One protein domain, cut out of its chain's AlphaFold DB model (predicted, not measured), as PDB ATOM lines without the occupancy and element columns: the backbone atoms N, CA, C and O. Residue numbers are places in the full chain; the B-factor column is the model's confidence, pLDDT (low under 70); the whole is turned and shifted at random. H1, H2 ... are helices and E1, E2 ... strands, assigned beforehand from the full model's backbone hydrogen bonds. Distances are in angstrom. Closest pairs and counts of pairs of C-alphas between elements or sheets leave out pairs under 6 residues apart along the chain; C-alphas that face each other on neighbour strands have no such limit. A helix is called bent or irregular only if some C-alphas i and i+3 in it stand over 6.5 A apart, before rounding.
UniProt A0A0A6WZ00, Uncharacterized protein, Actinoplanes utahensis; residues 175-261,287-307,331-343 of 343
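Overview. This is residues 175 to 261, 287 to 307 and 331 to 343 of the 343 residues of an uncharacterized protein of Actinoplanes utahensis (UniProt A0A0A6WZ00). A twisted sheet of five strands runs through the domain, with H3 over one face and the short H1 over the opposite face. H2 sits at the first-residue end of E1. The printed part has 121 residues, under half of them in named elements, in the order H1 E1 E2 H2 E3 E4 E5 H3; the class is mixed, helices and strands. The sheet, in the order E2 E1 E3 E4 E5, is mixed. The whole is compact, with a radius of gyration of the C-alphas of 13.4 A and spans of 36 by 35 by 22 A.

Along the chain. H1 is residues 185 to 190, beginning at C-alpha 185 (-30.114, -21.094, -41.525). E1 is residues 212 to 217, 16.7 A long, E2 223 to 225 and H2 237 to 243. E3, residues 253 to 261, is 24.8 A long, E4, 287 to 293, 19.8 A, and E5, 299 to 306, 20.4 A. H3, residues 331 to 341, is 14.1 A long and ends at C-alpha 341 (-17.843, -29.833, -54.750); it is irregular, with C-alphas 336 and 339 7.3 A apart.

Arrangement. E1 and E3 are parallel, with N 215 and O 255 at 2.7 A. E3 and E4 are antiparallel, N 256 and O 290 at 2.8 A. The hairpins are E1 and E2, N 216 and O 224 at 3.1 A, and E4 and E5, N 289 and O 303 at 2.8 A. H3 is over E3 and E4, at a height over the sheet of 8.8 A. H1, at 8.0 A, runs across the strands, at 84 degrees to E1 on the local plane. H2 only grazes the sheet with residues 241 to 243; the closest C-alphas of H2 and E1, Trp 243 and Val 212, are 5.2 A apart. Every O i to N i+4 pair is within hydrogen-bond range in H2, 5 of 7 in H3 and 0 of 2 in H1, where 3 of 3 O i to N i+3 pairs are.

Size, cuts and confidence. The two C-alphas farthest apart, Gly 205 and Gly 220, are 37.7 A apart. Residues 262 to 286 and 308 to 330 are not printed; the C-alpha gaps are 6.9 A and 11.4 A. The links H1 to E1 and E2 to H2 are long. Residues 227 to 236 have pLDDT under 70.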
ATOM      1  N   ALA A 175     -34.580 -37.122 -39.862       93.56
ATOM      2  CA  ALA A 175     -35.927 -37.254 -40.386       93.56
ATOM      3  C   ALA A 175     -36.054 -36.568 -41.754       93.56
ATOM      4  O   ALA A 175     -35.480 -35.510 -42.013       93.56
ATOM      5  N   ALA A 176     -36.828 -37.176 -42.649       95.94
ATOM      6  CA  ALA A 176     -37.119 -36.595 -43.951       95.94
ATOM      7  C   ALA A 176     -38.142 -35.461 -43.809       95.94
ATOM      8  O   ALA A 176     -39.252 -35.700 -43.336       95.94
ATOM      9  N   GLN A 177     -37.815 -34.267 -44.298       96.25
ATOM     10  CA  GLN A 177     -38.730 -33.132 -44.342       96.25
ATOM     11  C   GLN A 177     -39.219 -32.884 -45.770       96.25
ATOM     12  O   GLN A 177     -38.452 -32.542 -46.670       96.25
ATOM     13  N   GLY A 178     -40.527 -33.053 -45.984       95.75
ATOM     14  CA  GLY A 178     -41.153 -32.874 -47.301       95.75
ATOM     15  C   GLY A 178     -41.225 -31.416 -47.767       95.75
ATOM     16  O   GLY A 178     -41.389 -31.157 -48.959       95.75
ATOM     17  N   VAL A 179     -41.087 -30.463 -46.844       95.88
ATOM     18  CA  VAL A 179     -41.090 -29.022 -47.121       95.88
ATOM     19  C   VAL A 179     -39.644 -28.536 -47.247       95.88
ATOM     20  O   VAL A 179     -38.877 -28.766 -46.317       95.88
ATOM     21  N   PRO A 180     -39.247 -27.877 -48.353       95.50
ATOM     22  CA  PRO A 180     -37.886 -27.369 -48.507       95.50
ATOM     23  C   PRO A 180     -37.543 -26.314 -47.434       95.50
ATOM     24  O   PRO A 180     -38.450 -25.664 -46.902       95.50
ATOM     25  N   PRO A 181     -36.247 -26.117 -47.133       96.88
ATOM     26  CA  PRO A 181     -35.807 -25.115 -46.170       96.88
ATOM     27  C   PRO A 181     -36.158 -23.711 -46.671       96.88
ATOM     28  O   PRO A 181     -36.052 -23.422 -47.866       96.88
ATOM     29  N   ARG A 182     -36.604 -22.836 -45.765       96.88
ATOM     30  CA  ARG A 182     -37.020 -21.462 -46.095       96.88
ATOM     31  C   ARG A 182     -35.838 -20.513 -46.128       96.88
ATOM     32  O   ARG A 182     -35.869 -19.516 -46.843       96.88
ATOM     33  N   SER A 183     -34.824 -20.807 -45.325       96.00
ATOM     34  CA  SER A 183     -33.613 -20.012 -45.221       96.00
ATOM     35  C   SER A 183     -32.381 -20.905 -45.245       96.00
ATOM     36  O   SER A 183     -32.451 -22.096 -44.942       96.00
ATOM     37  N   VAL A 184     -31.227 -20.315 -45.557       95.38
ATOM     38  CA  VAL A 184     -29.956 -21.021 -45.394       95.38
ATOM     39  C   VAL A 184     -29.726 -21.436 -43.949       95.38
ATOM     40  O   VAL A 184     -29.042 -22.418 -43.775       95.38
ATOM     41  N   PHE A 185     -30.302 -20.764 -42.942       94.56
ATOM     42  CA  PHE A 185     -30.114 -21.094 -41.525       94.56
ATOM     43  C   PHE A 185     -30.805 -22.393 -41.111       94.56
ATOM     44  O   PHE A 185     -30.236 -23.131 -40.310       94.56
ATOM     45  N   ASP A 186     -31.958 -22.707 -41.708       95.88
ATOM     46  CA  ASP A 186     -32.717 -23.942 -41.451       95.88
ATOM     47  C   ASP A 186     -31.876 -25.193 -41.779       95.88
ATOM     48  O   ASP A 186     -32.086 -26.269 -41.228       95.88
ATOM     49  N   MET A 187     -30.872 -25.049 -42.650       96.19
ATOM     50  CA  MET A 187     -29.967 -26.126 -43.053       96.19
ATOM     51  C   MET A 187     -29.054 -26.618 -41.911       96.19
ATOM     52  O   MET A 187     -28.434 -27.673 -42.061       96.19
ATOM     53  N   ASP A 188     -28.973 -25.902 -40.780       95.75
ATOM     54  CA  ASP A 188     -28.186 -26.304 -39.603       95.75
ATOM     55  C   ASP A 188     -28.789 -27.537 -38.913       95.75
ATOM     56  O   ASP A 188     -28.063 -28.325 -38.312       95.75
ATOM     57  N   GLU A 189     -30.093 -27.786 -39.078       95.62
ATOM     58  CA  GLU A 189     -30.761 -29.003 -38.585       95.62
ATOM     59  C   GLU A 189     -30.072 -30.282 -39.098       95.62
ATOM     60  O   GLU A 189     -29.985 -31.297 -38.400       95.62
ATOM     61  N   LEU A 190     -29.489 -30.229 -40.301       95.81
ATOM     62  CA  LEU A 190     -28.720 -31.340 -40.859       95.81
ATOM     63  C   LEU A 190     -27.390 -31.559 -40.119       95.81
ATOM     64  O   LEU A 190     -26.935 -32.699 -40.001       95.81
ATOM     65  N   CYS A 191     -26.783 -30.501 -39.575       95.88
ATOM     66  CA  CYS A 191     -25.585 -30.593 -38.739       95.88
ATOM     67  C   CYS A 191     -25.863 -31.196 -37.359       95.88
ATOM     68  O   CYS A 191     -24.976 -31.841 -36.795       95.88
ATOM     69  N   HIS A 192     -27.084 -31.046 -36.844       93.75
ATOM     70  CA  HIS A 192     -27.542 -31.716 -35.620       93.75
ATOM     71  C   HIS A 192     -28.034 -33.148 -35.872       93.75
ATOM     72  O   HIS A 192     -28.267 -33.899 -34.928       93.75
ATOM     73  N   GLY A 193     -28.125 -33.565 -37.140       92.81
ATOM     74  CA  GLY A 193     -28.625 -34.884 -37.518       92.81
ATOM     75  C   GLY A 193     -30.134 -35.027 -37.323       92.81
ATOM     76  O   GLY A 193     -30.612 -36.146 -37.157       92.81
ATOM     77  N   GLU A 194     -30.863 -33.912 -37.345       92.06
ATOM     78  CA  GLU A 194     -32.302 -33.855 -37.083       92.06
ATOM     79  C   GLU A 194     -33.111 -34.006 -38.370       92.06
ATOM     80  O   GLU A 194     -34.026 -34.826 -38.417       92.06
ATOM     81  N   THR A 195     -32.726 -33.287 -39.431       96.38
ATOM     82  CA  THR A 195     -33.541 -33.147 -40.647       96.38
ATOM     83  C   THR A 195     -32.720 -33.270 -41.931       96.38
ATOM     84  O   THR A 195     -31.568 -32.844 -41.996       96.38
ATOM     85  N   TYR A 196     -33.323 -33.823 -42.988       97.25
ATOM     86  CA  TYR A 196     -32.853 -33.708 -44.374       97.25
ATOM     87  C   TYR A 196     -34.019 -33.442 -45.338       97.25
ATOM     88  O   TYR A 196     -35.173 -33.682 -44.992       97.25
ATOM     89  N   TRP A 197     -33.748 -32.990 -46.567       97.94
ATOM     90  CA  TRP A 197     -34.783 -32.490 -47.488       97.94
ATOM     91  C   TRP A 197     -34.801 -33.243 -48.826       97.94
ATOM     92  O   TRP A 197     -34.135 -32.819 -49.772       97.94
ATOM     93  N   PRO A 198     -35.593 -34.327 -48.971       97.62
ATOM     94  CA  PRO A 198     -35.655 -35.140 -50.191       97.62
ATOM     95  C   PRO A 198     -36.013 -34.390 -51.477       97.62
ATOM     96  O   PRO A 198     -35.742 -34.891 -52.568       97.62
ATOM     97  N   THR A 199     -36.656 -33.229 -51.351       97.31
ATOM     98  CA  THR A 199     -37.060 -32.367 -52.468       97.31
ATOM     99  C   THR A 199     -35.898 -31.571 -53.060       97.31
ATOM    100  O   THR A 199     -36.020 -31.072 -54.179       97.31
ATOM    101  N   LEU A 200     -34.767 -31.470 -52.351       96.94
ATOM    102  CA  LEU A 200     -33.582 -30.773 -52.839       96.94
ATOM    103  C   LEU A 200     -32.818 -31.589 -53.896       96.94
ATOM    104  O   LEU A 200     -32.896 -32.822 -53.936       96.94
ATOM    105  N   PRO A 201     -32.032 -30.924 -54.764       96.56
ATOM    106  CA  PRO A 201     -31.246 -31.610 -55.777       96.56
ATOM    107  C   PRO A 201     -30.189 -32.532 -55.159       96.56
ATOM    108  O   PRO A 201     -29.400 -32.129 -54.303       96.56
ATOM    109  N   ARG A 202     -30.105 -33.765 -55.665       96.81
ATOM    110  CA  ARG A 202     -29.045 -34.709 -55.293       96.81
ATOM    111  C   ARG A 202     -27.694 -34.280 -55.864       96.81
ATOM    112  O   ARG A 202     -27.603 -33.622 -56.906       96.81
ATOM    113  N   ARG A 203     -26.619 -34.714 -55.207       94.50
ATOM    114  CA  ARG A 203     -25.256 -34.579 -55.735       94.50
ATOM    115  C   ARG A 203     -25.076 -35.481 -56.957       94.50
ATOM    116  O   ARG A 203     -24.573 -35.052 -57.990       94.50
ATOM    117  N   THR A 204     -25.515 -36.733 -56.838       90.25
ATOM    118  CA  THR A 204     -25.360 -37.752 -57.886       90.25
ATOM    119  C   THR A 204     -26.294 -37.478 -59.065       90.25
ATOM    120  O   THR A 204     -27.480 -37.243 -58.861       90.25
ATOM    121  N   GLY A 205     -25.772 -37.566 -60.291       85.56
ATOM    122  CA  GLY A 205     -26.550 -37.392 -61.527       85.56
ATOM    123  C   GLY A 205     -26.590 -35.957 -62.055       85.56
ATOM    124  O   GLY A 205     -26.979 -35.741 -63.200       85.56
ATOM    125  N   ASN A 206     -26.113 -34.985 -61.276       83.12
ATOM    126  CA  ASN A 206     -26.070 -33.589 -61.687       83.12
ATOM    127  C   ASN A 206     -24.642 -33.174 -62.058       83.12
ATOM    128  O   ASN A 206     -23.663 -33.673 -61.510       83.12
ATOM    129  N   LYS A 207     -24.518 -32.206 -62.968       92.44
ATOM    130  CA  LYS A 207     -23.218 -31.646 -63.350       92.44
ATOM    131  C   LYS A 207     -22.623 -30.850 -62.179       92.44
ATOM    132  O   LYS A 207     -23.332 -30.042 -61.570       92.44
ATOM    133  N   ALA A 208     -21.347 -31.087 -61.886       92.81
ATOM    134  CA  ALA A 208     -20.542 -30.257 -60.995       92.81
ATOM    135  C   ALA A 208     -20.368 -28.830 -61.584       92.81
ATOM    136  O   ALA A 208     -20.397 -28.670 -62.812       92.81
ATOM    137  N   PRO A 209     -20.171 -27.794 -60.751       94.62
ATOM    138  CA  PRO A 209     -19.971 -27.869 -59.308       94.62
ATOM    139  C   PRO A 209     -21.263 -28.064 -58.496       94.62
ATOM    140  O   PRO A 209     -22.368 -27.778 -58.956       94.62
ATOM    141  N   HIS A 210     -21.109 -28.584 -57.282       96.44
ATOM    142  CA  HIS A 210     -22.172 -28.845 -56.320       96.44
ATOM    143  C   HIS A 210     -22.163 -27.766 -55.232       96.44
ATOM    144  O   HIS A 210     -21.214 -27.750 -54.447       96.44
ATOM    145  N   PRO A 211     -23.187 -26.891 -55.164       95.88
ATOM    146  CA  PRO A 211     -23.245 -25.852 -54.147       95.88
ATOM    147  C   PRO A 211     -23.158 -26.425 -52.730       95.88
ATOM    148  O   PRO A 211     -23.924 -27.335 -52.382       95.88
ATOM    149  N   VAL A 212     -22.214 -25.906 -51.944       96.50
ATOM    150  CA  VAL A 212     -21.946 -26.306 -50.562       96.50
ATOM    151  C   VAL A 212     -22.146 -25.129 -49.622       96.50
ATOM    152  O   VAL A 212     -21.565 -24.066 -49.821       96.50
ATOM    153  N   LEU A 213     -22.946 -25.343 -48.583       95.75
ATOM    154  CA  LEU A 213     -23.055 -24.444 -47.443       95.75
ATOM    155  C   LEU A 213     -22.162 -24.964 -46.325       95.75
ATOM    156  O   LEU A 213     -22.195 -26.150 -45.999       95.75
ATOM    157  N   ILE A 214     -21.345 -24.095 -45.748       95.62
ATOM    158  CA  ILE A 214     -20.428 -24.458 -44.671       95.62
ATOM    159  C   ILE A 214     -20.940 -23.807 -43.396       95.62
ATOM    160  O   ILE A 214     -21.226 -22.620 -43.398       95.62
ATOM    161  N   TYR A 215     -21.022 -24.564 -42.315       95.38
ATOM    162  CA  TYR A 215     -21.306 -24.098 -40.969       95.38
ATOM    163  C   TYR A 215     -20.086 -24.280 -40.098       95.38
ATOM    164  O   TYR A 215     -19.383 -25.286 -40.215       95.38
ATOM    165  N   GLY A 216     -19.894 -23.372 -39.151       92.00
ATOM    166  CA  GLY A 216     -18.993 -23.646 -38.047       92.00
ATOM    167  C   GLY A 216     -19.520 -23.171 -36.713       92.00
ATOM    168  O   GLY A 216     -20.354 -22.266 -36.619       92.00
ATOM    169  N   ASP A 217     -19.021 -23.855 -35.692       87.94
ATOM    170  CA  ASP A 217     -19.391 -23.671 -34.297       87.94
ATOM    171  C   ASP A 217     -18.983 -22.284 -33.772       87.94
ATOM    172  O   ASP A 217     -17.811 -21.897 -33.807       87.94
ATOM    173  N   GLN A 218     -19.972 -21.551 -33.260       77.81
ATOM    174  CA  GLN A 218     -19.824 -20.255 -32.587       77.81
ATOM    175  C   GLN A 218     -19.581 -20.405 -31.078       77.81
ATOM    176  O   GLN A 218     -19.368 -19.426 -30.356       77.81
ATOM    177  N   GLY A 219     -19.619 -21.641 -30.583       76.31
ATOM    178  CA  GLY A 219     -19.773 -21.968 -29.180       76.31
ATOM    179  C   GLY A 219     -21.233 -21.911 -28.732       76.31
ATOM    180  O   GLY A 219     -22.089 -21.268 -29.334       76.31
ATOM    181  N   GLY A 220     -21.522 -22.607 -27.630       77.19
ATOM    182  CA  GLY A 220     -22.873 -22.656 -27.066       77.19
ATOM    183  C   GLY A 220     -23.872 -23.477 -27.885       77.19
ATOM    184  O   GLY A 220     -25.066 -23.338 -27.659       77.19
ATOM    185  N   GLY A 221     -23.399 -24.316 -28.815       81.06
ATOM    186  CA  GLY A 221     -24.242 -25.182 -29.646       81.06
ATOM    187  C   GLY A 221     -24.841 -24.495 -30.875       81.06
ATOM    188  O   GLY A 221     -25.433 -25.172 -31.707       81.06
ATOM    189  N   ASN A 222     -24.646 -23.183 -31.025       83.06
ATOM    190  CA  ASN A 222     -25.093 -22.449 -32.201       83.06
ATOM    191  C   ASN A 222     -24.029 -22.526 -33.294       83.06
ATOM    192  O   ASN A 222     -22.858 -22.211 -33.063       83.06
ATOM    193  N   ARG A 223     -24.444 -22.879 -34.508       90.31
ATOM    194  CA  ARG A 223     -23.610 -22.747 -35.699       90.31
ATOM    195  C   ARG A 223     -24.128 -21.613 -36.559       90.31
ATOM    196  O   ARG A 223     -25.308 -21.281 -36.547       90.31
ATOM    197  N   MET A 224     -23.221 -21.014 -37.314       89.31
ATOM    198  CA  MET A 224     -23.576 -20.010 -38.309       89.31
ATOM    199  C   MET A 224     -22.955 -20.381 -39.650       89.31
ATOM    200  O   MET A 224     -21.864 -20.971 -39.658       89.31
ATOM    201  N   PRO A 225     -23.608 -20.015 -40.767       90.00
ATOM    202  CA  PRO A 225     -22.999 -20.106 -42.078       90.00
ATOM    203  C   PRO A 225     -21.636 -19.400 -42.088       90.00
ATOM    204  O   PRO A 225     -21.507 -18.233 -41.718       90.00
ATOM    205  N   TYR A 226     -20.602 -20.131 -42.486       79.88
ATOM    206  CA  TYR A 226     -19.249 -19.642 -42.687       79.88
ATOM    207  C   TYR A 226     -19.233 -18.733 -43.919       79.88
ATOM    208  O   TYR A 226     -19.147 -19.202 -45.050       79.88
ATOM    209  N   THR A 227     -19.227 -17.420 -43.707       65.06
ATOM    210  CA  THR A 227     -18.985 -16.429 -44.772       65.06
ATOM    211  C   THR A 227     -17.493 -16.096 -44.926       65.06
ATOM    212  O   THR A 227     -17.128 -15.053 -45.463       65.06
ATOM    213  N   MET A 228     -16.603 -16.992 -44.463       53.03
ATOM    214  CA  MET A 228     -15.148 -16.791 -44.312       53.03
ATOM    215  C   MET A 228     -14.400 -16.233 -45.520       53.03
ATOM    216  O   MET A 228     -13.303 -15.695 -45.394       53.03
ATOM    217  N   PHE A 229     -14.956 -16.391 -46.703       58.16
ATOM    218  CA  PHE A 229     -14.242 -16.266 -47.957       58.16
ATOM    219  C   PHE A 229     -14.144 -14.825 -48.467       58.16
ATOM    220  O   PHE A 229     -14.160 -14.572 -49.672       58.16
ATOM    221  N   ASN A 230     -13.999 -13.859 -47.563       54.12
ATOM    222  CA  ASN A 230     -13.859 -12.451 -47.935       54.12
ATOM    223  C   ASN A 230     -12.580 -12.208 -48.780       54.12
ATOM    224  O   ASN A 230     -12.490 -11.242 -49.538       54.12
ATOM    225  N   THR A 231     -11.589 -13.110 -48.713       50.78
ATOM    226  CA  THR A 231     -10.358 -13.049 -49.521       50.78
ATOM    227  C   THR A 231     -10.409 -13.916 -50.787       50.78
ATOM    228  O   THR A 231      -9.928 -13.469 -51.832       50.78
ATOM    229  N   TYR A 232     -11.019 -15.108 -50.760       47.38
ATOM    230  CA  TYR A 232     -11.085 -15.993 -51.934       47.38
ATOM    231  C   TYR A 232     -12.284 -15.740 -52.857       47.38
ATOM    232  O   TYR A 232     -12.170 -16.017 -54.054       47.38
ATOM    233  N   PHE A 233     -13.384 -15.156 -52.362       52.25
ATOM    234  CA  PHE A 233     -14.572 -14.796 -53.159       52.25
ATOM    235  C   PHE A 233     -14.667 -13.321 -53.545       52.25
ATOM    236  O   PHE A 233     -15.663 -12.908 -54.123       52.25
ATOM    237  N   ARG A 234     -13.555 -12.573 -53.520       55.62
ATOM    238  CA  ARG A 234     -13.371 -11.434 -54.459       55.62
ATOM    239  C   ARG A 234     -13.317 -11.871 -55.943       55.62
ATOM    240  O   ARG A 234     -12.799 -11.164 -56.803       55.62
ATOM    241  N   LYS A 235     -13.791 -13.081 -56.233       53.97
ATOM    242  CA  LYS A 235     -13.807 -13.798 -57.504       53.97
ATOM    243  C   LYS A 235     -15.211 -13.699 -58.118       53.97
ATOM    244  O   LYS A 235     -16.144 -13.305 -57.434       53.97
ATOM    245  N   PRO A 236     -15.382 -14.015 -59.414       66.75
ATOM    246  CA  PRO A 236     -16.673 -13.897 -60.094       66.75
ATOM    247  C   PRO A 236     -17.797 -14.648 -59.366       66.75
ATOM    248  O   PRO A 236     -17.573 -15.755 -58.871       66.75
ATOM    249  N   SER A 237     -19.009 -14.086 -59.415       71.12
ATOM    250  CA  SER A 237     -20.242 -14.548 -58.745       71.12
ATOM    251  C   SER A 237     -20.529 -16.053 -58.828       71.12
ATOM    252  O   SER A 237     -21.177 -16.615 -57.956       71.12
ATOM    253  N   LYS A 238     -20.026 -16.749 -59.855       79.00
ATOM    254  CA  LYS A 238     -20.189 -18.204 -60.008       79.00
ATOM    255  C   LYS A 238     -19.440 -19.033 -58.958       79.00
ATOM    256  O   LYS A 238     -19.916 -20.104 -58.589       79.00
ATOM    257  N   VAL A 239     -18.257 -18.588 -58.526       82.25
ATOM    258  CA  VAL A 239     -17.479 -19.301 -57.495       82.25
ATOM    259  C   VAL A 239     -18.136 -19.095 -56.134       82.25
ATOM    260  O   VAL A 239     -18.307 -20.059 -55.396       82.25
ATOM    261  N   GLU A 240     -18.567 -17.868 -55.858       80.25
ATOM    262  CA  GLU A 240     -19.322 -17.506 -54.658       80.25
ATOM    263  C   GLU A 240     -20.611 -18.333 -54.548       80.25
ATOM    264  O   GLU A 240     -20.752 -19.091 -53.597       80.25
ATOM    265  N   ALA A 241     -21.443 -18.377 -55.595       86.62
ATOM    266  CA  ALA A 241     -22.669 -19.189 -55.619       86.62
ATOM    267  C   ALA A 241     -22.444 -20.708 -55.438       86.62
ATOM    268  O   ALA A 241     -23.386 -21.453 -55.176       86.62
ATOM    269  N   THR A 242     -21.213 -21.199 -55.609       91.81
ATOM    270  CA  THR A 242     -20.871 -22.610 -55.375       91.81
ATOM    271  C   THR A 242     -20.480 -22.877 -53.922       91.81
ATOM    272  O   THR A 242     -20.742 -23.957 -53.406       91.81
ATOM    273  N   TRP A 243     -19.811 -21.940 -53.266       91.12
ATOM    274  CA  TRP A 243     -19.177 -22.173 -51.965       91.12
ATOM    275  C   TRP A 243     -19.792 -21.358 -50.820       91.12
ATOM    276  O   TRP A 243     -19.465 -21.587 -49.658       91.12
ATOM    277  N   ALA A 244     -20.661 -20.414 -51.161       89.00
ATOM    278  CA  ALA A 244     -21.501 -19.626 -50.276       89.00
ATOM    279  C   ALA A 244     -22.846 -19.357 -50.988       89.00
ATOM    280  O   ALA A 244     -23.123 -18.230 -51.387       89.00
ATOM    281  N   PRO A 245     -23.648 -20.402 -51.272       92.31
ATOM    282  CA  PRO A 245     -24.959 -20.223 -51.885       92.31
ATOM    283  C   PRO A 245     -25.931 -19.537 -50.917       92.31
ATOM    284  O   PRO A 245     -26.102 -19.998 -49.790       92.31
ATOM    285  N   ASP A 246     -26.617 -18.498 -51.390       92.00
ATOM    286  CA  ASP A 246     -27.650 -17.790 -50.615       92.00
ATOM    287  C   ASP A 246     -29.055 -18.389 -50.792       92.00
ATOM    288  O   ASP A 246     -29.937 -18.173 -49.963       92.00
ATOM    289  N   ASP A 247     -29.283 -19.145 -51.872       94.94
ATOM    290  CA  ASP A 247     -30.567 -19.796 -52.144       94.94
ATOM    291  C   ASP A 247     -30.578 -21.229 -51.581       94.94
ATOM    292  O   ASP A 247     -29.926 -22.108 -52.171       94.94
ATOM    293  N   PRO A 248     -31.346 -21.508 -50.503       96.69
ATOM    294  CA  PRO A 248     -31.416 -22.833 -49.893       96.69
ATOM    295  C   PRO A 248     -31.886 -23.929 -50.860       96.69
ATOM    296  O   PRO A 248     -31.461 -25.079 -50.730       96.69
ATOM    297  N   ALA A 249     -32.681 -23.595 -51.885       96.94
ATOM    298  CA  ALA A 249     -33.177 -24.565 -52.863       96.94
ATOM    299  C   ALA A 249     -32.077 -25.112 -53.795       96.94
ATOM    300  O   ALA A 249     -32.241 -26.165 -54.420       96.94
ATOM    301  N   THR A 250     -30.942 -24.415 -53.899       95.94
ATOM    302  CA  THR A 250     -29.817 -24.817 -54.761       95.94
ATOM    303  C   THR A 250     -28.763 -25.656 -54.041       95.94
ATOM    304  O   THR A 250     -27.911 -26.270 -54.698       95.94
ATOM    305  N   ILE A 251     -28.817 -25.703 -52.707       96.75
ATOM    306  CA  ILE A 251     -27.781 -26.292 -51.859       96.75
ATOM    307  C   ILE A 251     -27.861 -27.814 -51.908       96.75
ATOM    308  O   ILE A 251     -28.879 -28.426 -51.584       96.75
ATOM    309  N   ARG A 252     -26.748 -28.443 -52.292       97.38
ATOM    310  CA  ARG A 252     -26.649 -29.909 -52.423       97.38
ATOM    311  C   ARG A 252     -25.842 -30.545 -51.303       97.38
ATOM    312  O   ARG A 252     -25.967 -31.742 -51.042       97.38
ATOM    313  N   LEU A 253     -24.971 -29.754 -50.687       98.12
ATOM    314  CA  LEU A 253     -24.021 -30.188 -49.681       98.12
ATOM    315  C   LEU A 253     -24.055 -29.252 -48.478       98.12
ATOM    316  O   LEU A 253     -24.089 -28.036 -48.646       98.12
ATOM    317  N   VAL A 254     -23.971 -29.823 -47.280       97.69
ATOM    318  CA  VAL A 254     -23.769 -29.072 -46.035       97.69
ATOM    319  C   VAL A 254     -22.534 -29.606 -45.330       97.69
ATOM    320  O   VAL A 254     -22.430 -30.807 -45.071       97.69
ATOM    321  N   ALA A 255     -21.583 -28.722 -45.055       97.56
ATOM    322  CA  ALA A 255     -20.363 -29.013 -44.323       97.56
ATOM    323  C   ALA A 255     -20.468 -28.449 -42.902       97.56
ATOM    324  O   ALA A 255     -20.608 -27.246 -42.740       97.56
ATOM    325  N   CYS A 256     -20.362 -29.294 -41.884       96.88
ATOM    326  CA  CYS A 256     -20.451 -28.903 -40.478       96.88
ATOM    327  C   CYS A 256     -19.062 -28.978 -39.848       96.88
ATOM    328  O   CYS A 256     -18.420 -30.033 -39.897       96.88
ATOM    329  N   VAL A 257     -18.589 -27.864 -39.293       96.19
ATOM    330  CA  VAL A 257     -17.245 -27.718 -38.727       96.19
ATOM    331  C   VAL A 257     -17.335 -27.493 -37.221       96.19
ATOM    332  O   VAL A 257     -17.618 -26.390 -36.754       96.19
ATOM    333  N   ASP A 258     -17.025 -28.536 -36.459       94.69
ATOM    334  CA  ASP A 258     -17.151 -28.537 -35.001       94.69
ATOM    335  C   ASP A 258     -15.790 -28.537 -34.329       94.69
ATOM    336  O   ASP A 258     -14.943 -29.378 -34.636       94.69
ATOM    337  N   ARG A 259     -15.549 -27.632 -33.379       94.25
ATOM    338  CA  ARG A 259     -14.302 -27.665 -32.606       94.25
ATOM    339  C   ARG A 259     -14.344 -28.845 -31.635       94.25
ATOM    340  O   ARG A 259     -15.130 -28.852 -30.700       94.25
ATOM    341  N   VAL A 260     -13.441 -29.809 -31.807       95.94
ATOM    342  CA  VAL A 260     -13.386 -31.026 -30.971       95.94
ATOM    343  C   VAL A 260     -12.233 -31.047 -29.975       95.94
ATOM    344  O   VAL A 260     -12.228 -31.867 -29.065       95.94
ATOM    345  N   ALA A 261     -11.234 -30.173 -30.130       95.56
ATOM    346  CA  ALA A 261     -10.218 -29.992 -29.096       95.56
ATOM    347  C   ALA A 261      -9.567 -28.613 -29.157       95.56
ATOM    348  O   ALA A 261      -9.418 -28.027 -30.232       95.56
ATOM    349  N   TYR A 287     -10.674 -29.479 -35.382       96.94
ATOM    350  CA  TYR A 287     -12.071 -29.497 -35.756       96.94
ATOM    351  C   TYR A 287     -12.441 -30.851 -36.348       96.94
ATOM    352  O   TYR A 287     -11.594 -31.527 -36.933       96.94
ATOM    353  N   ARG A 288     -13.698 -31.251 -36.203       97.44
ATOM    354  CA  ARG A 288     -14.306 -32.356 -36.933       97.44
ATOM    355  C   ARG A 288     -15.150 -31.759 -38.049       97.44
ATOM    356  O   ARG A 288     -15.988 -30.901 -37.802       97.44
ATOM    357  N   LEU A 289     -14.857 -32.172 -39.272       97.56
ATOM    358  CA  LEU A 289     -15.581 -31.801 -40.474       97.56
ATOM    359  C   LEU A 289     -16.487 -32.962 -40.866       97.56
ATOM    360  O   LEU A 289     -16.003 -34.036 -41.242       97.56
ATOM    361  N   HIS A 290     -17.788 -32.709 -40.836       97.94
ATOM    362  CA  HIS A 290     -18.793 -33.570 -41.439       97.94
ATOM    363  C   HIS A 290     -19.271 -32.967 -42.755       97.94
ATOM    364  O   HIS A 290     -19.437 -31.757 -42.848       97.94
ATOM    365  N   LEU A 291     -19.507 -33.795 -43.770       98.00
ATOM    366  CA  LEU A 291     -20.161 -33.373 -45.010       98.00
ATOM    367  C   LEU A 291     -21.390 -34.238 -45.236       98.00
ATOM    368  O   LEU A 291     -21.268 -35.463 -45.229       98.00
ATOM    369  N   TYR A 292     -22.528 -33.614 -45.497       98.06
ATOM    370  CA  TYR A 292     -23.801 -34.280 -45.741       98.06
ATOM    371  C   TYR A 292     -24.351 -33.933 -47.125       98.06
ATOM    372  O   TYR A 292     -24.166 -32.818 -47.613       98.06
ATOM    373  N   GLU A 293     -25.034 -34.888 -47.758       97.94
ATOM    374  CA  GLU A 293     -25.901 -34.626 -48.911       97.94
ATOM    375  C   GLU A 293     -27.289 -34.204 -48.418       97.94
ATOM    376  O   GLU A 293     -27.950 -34.951 -47.697       97.94
ATOM    377  N   THR A 294     -27.749 -33.027 -48.834       97.69
ATOM    378  CA  THR A 294     -28.983 -32.406 -48.318       97.69
ATOM    379  C   THR A 294     -30.235 -33.204 -48.670       97.69
ATOM    380  O   THR A 294     -31.137 -33.355 -47.849       97.69
ATOM    381  N   ALA A 295     -30.250 -33.793 -49.866       97.75
ATOM    382  CA  ALA A 295     -31.363 -34.577 -50.386       97.75
ATOM    383  C   ALA A 295     -31.550 -35.949 -49.717       97.75
ATOM    384  O   ALA A 295     -32.614 -36.554 -49.827       97.75
ATOM    385  N   THR A 296     -30.515 -36.492 -49.076       97.00
ATOM    386  CA  THR A 296     -30.550 -37.866 -48.539       97.00
ATOM    387  C   THR A 296     -30.197 -37.951 -47.061       97.00
ATOM    388  O   THR A 296     -30.324 -39.026 -46.482       97.00
ATOM    389  N   GLY A 297     -29.686 -36.872 -46.466       96.44
ATOM    390  CA  GLY A 297     -29.138 -36.878 -45.110       96.44
ATOM    391  C   GLY A 297     -27.849 -37.697 -44.976       96.44
ATOM    392  O   GLY A 297     -27.300 -37.841 -43.884       96.44
ATOM    393  N   ARG A 298     -27.334 -38.263 -46.074       96.06
ATOM    394  CA  ARG A 298     -26.199 -39.183 -46.031       96.06
ATOM    395  C   ARG A 298     -24.911 -38.432 -45.718       96.06
ATOM    396  O   ARG A 298     -24.520 -37.516 -46.440       96.06
ATOM    397  N   LYS A 299     -24.182 -38.921 -44.714       96.62
ATOM    398  CA  LYS A 299     -22.816 -38.483 -44.410       96.62
ATOM    399  C   LYS A 299     -21.846 -38.962 -45.497       96.62
ATOM    400  O   LYS A 299     -21.702 -40.160 -45.744       96.62
ATOM    401  N   LEU A 300     -21.198 -38.018 -46.170       96.69
ATOM    402  CA  LEU A 300     -20.215 -38.228 -47.238       96.69
ATOM    403  C   LEU A 300     -18.769 -38.125 -46.741       96.69
ATOM    404  O   LEU A 300     -17.874 -38.736 -47.328       96.69
ATOM    405  N   LEU A 301     -18.539 -37.337 -45.690       98.06
ATOM    406  CA  LEU A 301     -17.232 -37.130 -45.071       98.06
ATOM    407  C   LEU A 301     -17.383 -37.037 -43.553       98.06
ATOM    408  O   LEU A 301     -18.329 -36.430 -43.055       98.06
ATOM    409  N   ASP A 302     -16.420 -37.612 -42.844       97.81
ATOM    410  CA  ASP A 302     -16.194 -37.434 -41.414       97.81
ATOM    411  C   ASP A 302     -14.680 -37.456 -41.200       97.81
ATOM    412  O   ASP A 302     -14.038 -38.488 -41.397       97.81
ATOM    413  N   THR A 303     -14.078 -36.301 -40.923       98.12
ATOM    414  CA  THR A 303     -12.625 -36.205 -40.755       98.12
ATOM    415  C   THR A 303     -12.251 -35.162 -39.723       98.12
ATOM    416  O   THR A 303     -12.924 -34.148 -39.565       98.12
ATOM    417  N   ARG A 304     -11.119 -35.371 -39.054       97.81
ATOM    418  CA  ARG A 304     -10.516 -34.363 -38.182       97.81
ATOM    419  C   ARG A 304      -9.554 -33.487 -38.982       97.81
ATOM    420  O   ARG A 304      -8.789 -33.995 -39.797       97.81
ATOM    421  N   ILE A 305      -9.581 -32.182 -38.734       97.50
ATOM    422  CA  ILE A 305      -8.722 -31.179 -39.369       97.50
ATOM    423  C   ILE A 305      -8.037 -30.366 -38.274       97.50
ATOM    424  O   ILE A 305      -8.680 -29.878 -37.343       97.50
ATOM    425  N   ALA A 306      -6.718 -30.228 -38.365       97.38
ATOM    426  CA  ALA A 306      -5.975 -29.323 -37.502       97.38
ATOM    427  C   ALA A 306      -6.155 -27.883 -37.989       97.38
ATOM    428  O   ALA A 306      -6.003 -27.604 -39.179       97.38
ATOM    429  N   ALA A 307      -6.446 -26.976 -37.061       95.69
ATOM    430  CA  ALA A 307      -6.431 -25.555 -37.348       95.69
ATOM    431  C   ALA A 307      -5.017 -25.114 -37.727       95.69
ATOM    432  O   ALA A 307      -4.041 -25.499 -37.073       95.69
ATOM    433  N   PRO A 331      -7.543 -22.451 -47.547       91.19
ATOM    434  CA  PRO A 331      -6.990 -23.398 -48.517       91.19
ATOM    435  C   PRO A 331      -7.100 -24.862 -48.074       91.19
ATOM    436  O   PRO A 331      -7.315 -25.741 -48.909       91.19
ATOM    437  N   THR A 332      -6.971 -25.130 -46.770       94.62
ATOM    438  CA  THR A 332      -7.100 -26.472 -46.187       94.62
ATOM    439  C   THR A 332      -8.536 -26.970 -46.308       94.62
ATOM    440  O   THR A 332      -8.767 -28.106 -46.734       94.62
ATOM    441  N   LEU A 333      -9.509 -26.117 -45.975       94.12
ATOM    442  CA  LEU A 333     -10.927 -26.460 -46.042       94.12
ATOM    443  C   LEU A 333     -11.373 -26.706 -47.490       94.12
ATOM    444  O   LEU A 333     -11.937 -27.761 -47.791       94.12
ATOM    445  N   VAL A 334     -11.028 -25.791 -48.404       93.25
ATOM    446  CA  VAL A 334     -11.318 -25.928 -49.840       93.25
ATOM    447  C   VAL A 334     -10.682 -27.192 -50.400       93.25
ATOM    448  O   VAL A 334     -11.361 -27.962 -51.074       93.25
ATOM    449  N   ALA A 335      -9.404 -27.458 -50.112       95.00
ATOM    450  CA  ALA A 335      -8.731 -28.666 -50.588       95.00
ATOM    451  C   ALA A 335      -9.420 -29.949 -50.096       95.00
ATOM    452  O   ALA A 335      -9.543 -30.909 -50.861       95.00
ATOM    453  N   THR A 336      -9.911 -29.950 -48.855       96.94
ATOM    454  CA  THR A 336     -10.610 -31.095 -48.257       96.94
ATOM    455  C   THR A 336     -11.965 -31.352 -48.924       96.94
ATOM    456  O   THR A 336     -12.310 -32.502 -49.215       96.94
ATOM    457  N   LEU A 337     -12.721 -30.289 -49.213       96.50
ATOM    458  CA  LEU A 337     -14.067 -30.370 -49.792       96.50
ATOM    459  C   LEU A 337     -14.079 -30.469 -51.325       96.50
ATOM    460  O   LEU A 337     -15.052 -30.958 -51.901       96.50
ATOM    461  N   ARG A 338     -12.989 -30.075 -51.997       95.56
ATOM    462  CA  ARG A 338     -12.892 -29.959 -53.463       95.56
ATOM    463  C   ARG A 338     -13.428 -31.174 -54.212       95.56
ATOM    464  O   ARG A 338     -14.156 -31.022 -55.184       95.56
ATOM    465  N   LYS A 339     -13.092 -32.386 -53.762       96.81
ATOM    466  CA  LYS A 339     -13.498 -33.629 -54.442       96.81
ATOM    467  C   LYS A 339     -15.006 -33.890 -54.426       96.81
ATOM    468  O   LYS A 339     -15.450 -34.734 -55.188       96.81
ATOM    469  N   PHE A 340     -15.749 -33.245 -53.530       97.00
ATOM    470  CA  PHE A 340     -17.202 -33.375 -53.423       97.00
ATOM    471  C   PHE A 340     -17.934 -32.214 -54.083       97.00
ATOM    472  O   PHE A 340     -19.075 -32.381 -54.486       97.00
ATOM    473  N   VAL A 341     -17.287 -31.050 -54.155       95.81
ATOM    474  CA  VAL A 341     -17.843 -29.833 -54.750       95.81
ATOM    475  C   VAL A 341     -17.606 -29.813 -56.256       95.81
ATOM    476  O   VAL A 341     -18.511 -29.505 -57.019       95.81
ATOM    477  N   GLU A 342     -16.403 -30.155 -56.712       94.56
ATOM    478  CA  GLU A 342     -15.992 -29.998 -58.114       94.56
ATOM    479  C   GLU A 342     -16.106 -31.290 -58.944       94.56
ATOM    480  O   GLU A 342     -15.829 -31.259 -60.145       94.56
ATOM    481  N   ARG A 343     -16.485 -32.423 -58.336       90.88
ATOM    482  CA  ARG A 343     -16.610 -33.733 -59.000       90.88
ATOM    483  C   ARG A 343     -17.869 -34.475 -58.569       90.88
ATOM    484  O   ARG A 343     -18.425 -35.169 -59.443       90.88
TER     485      ARG A 343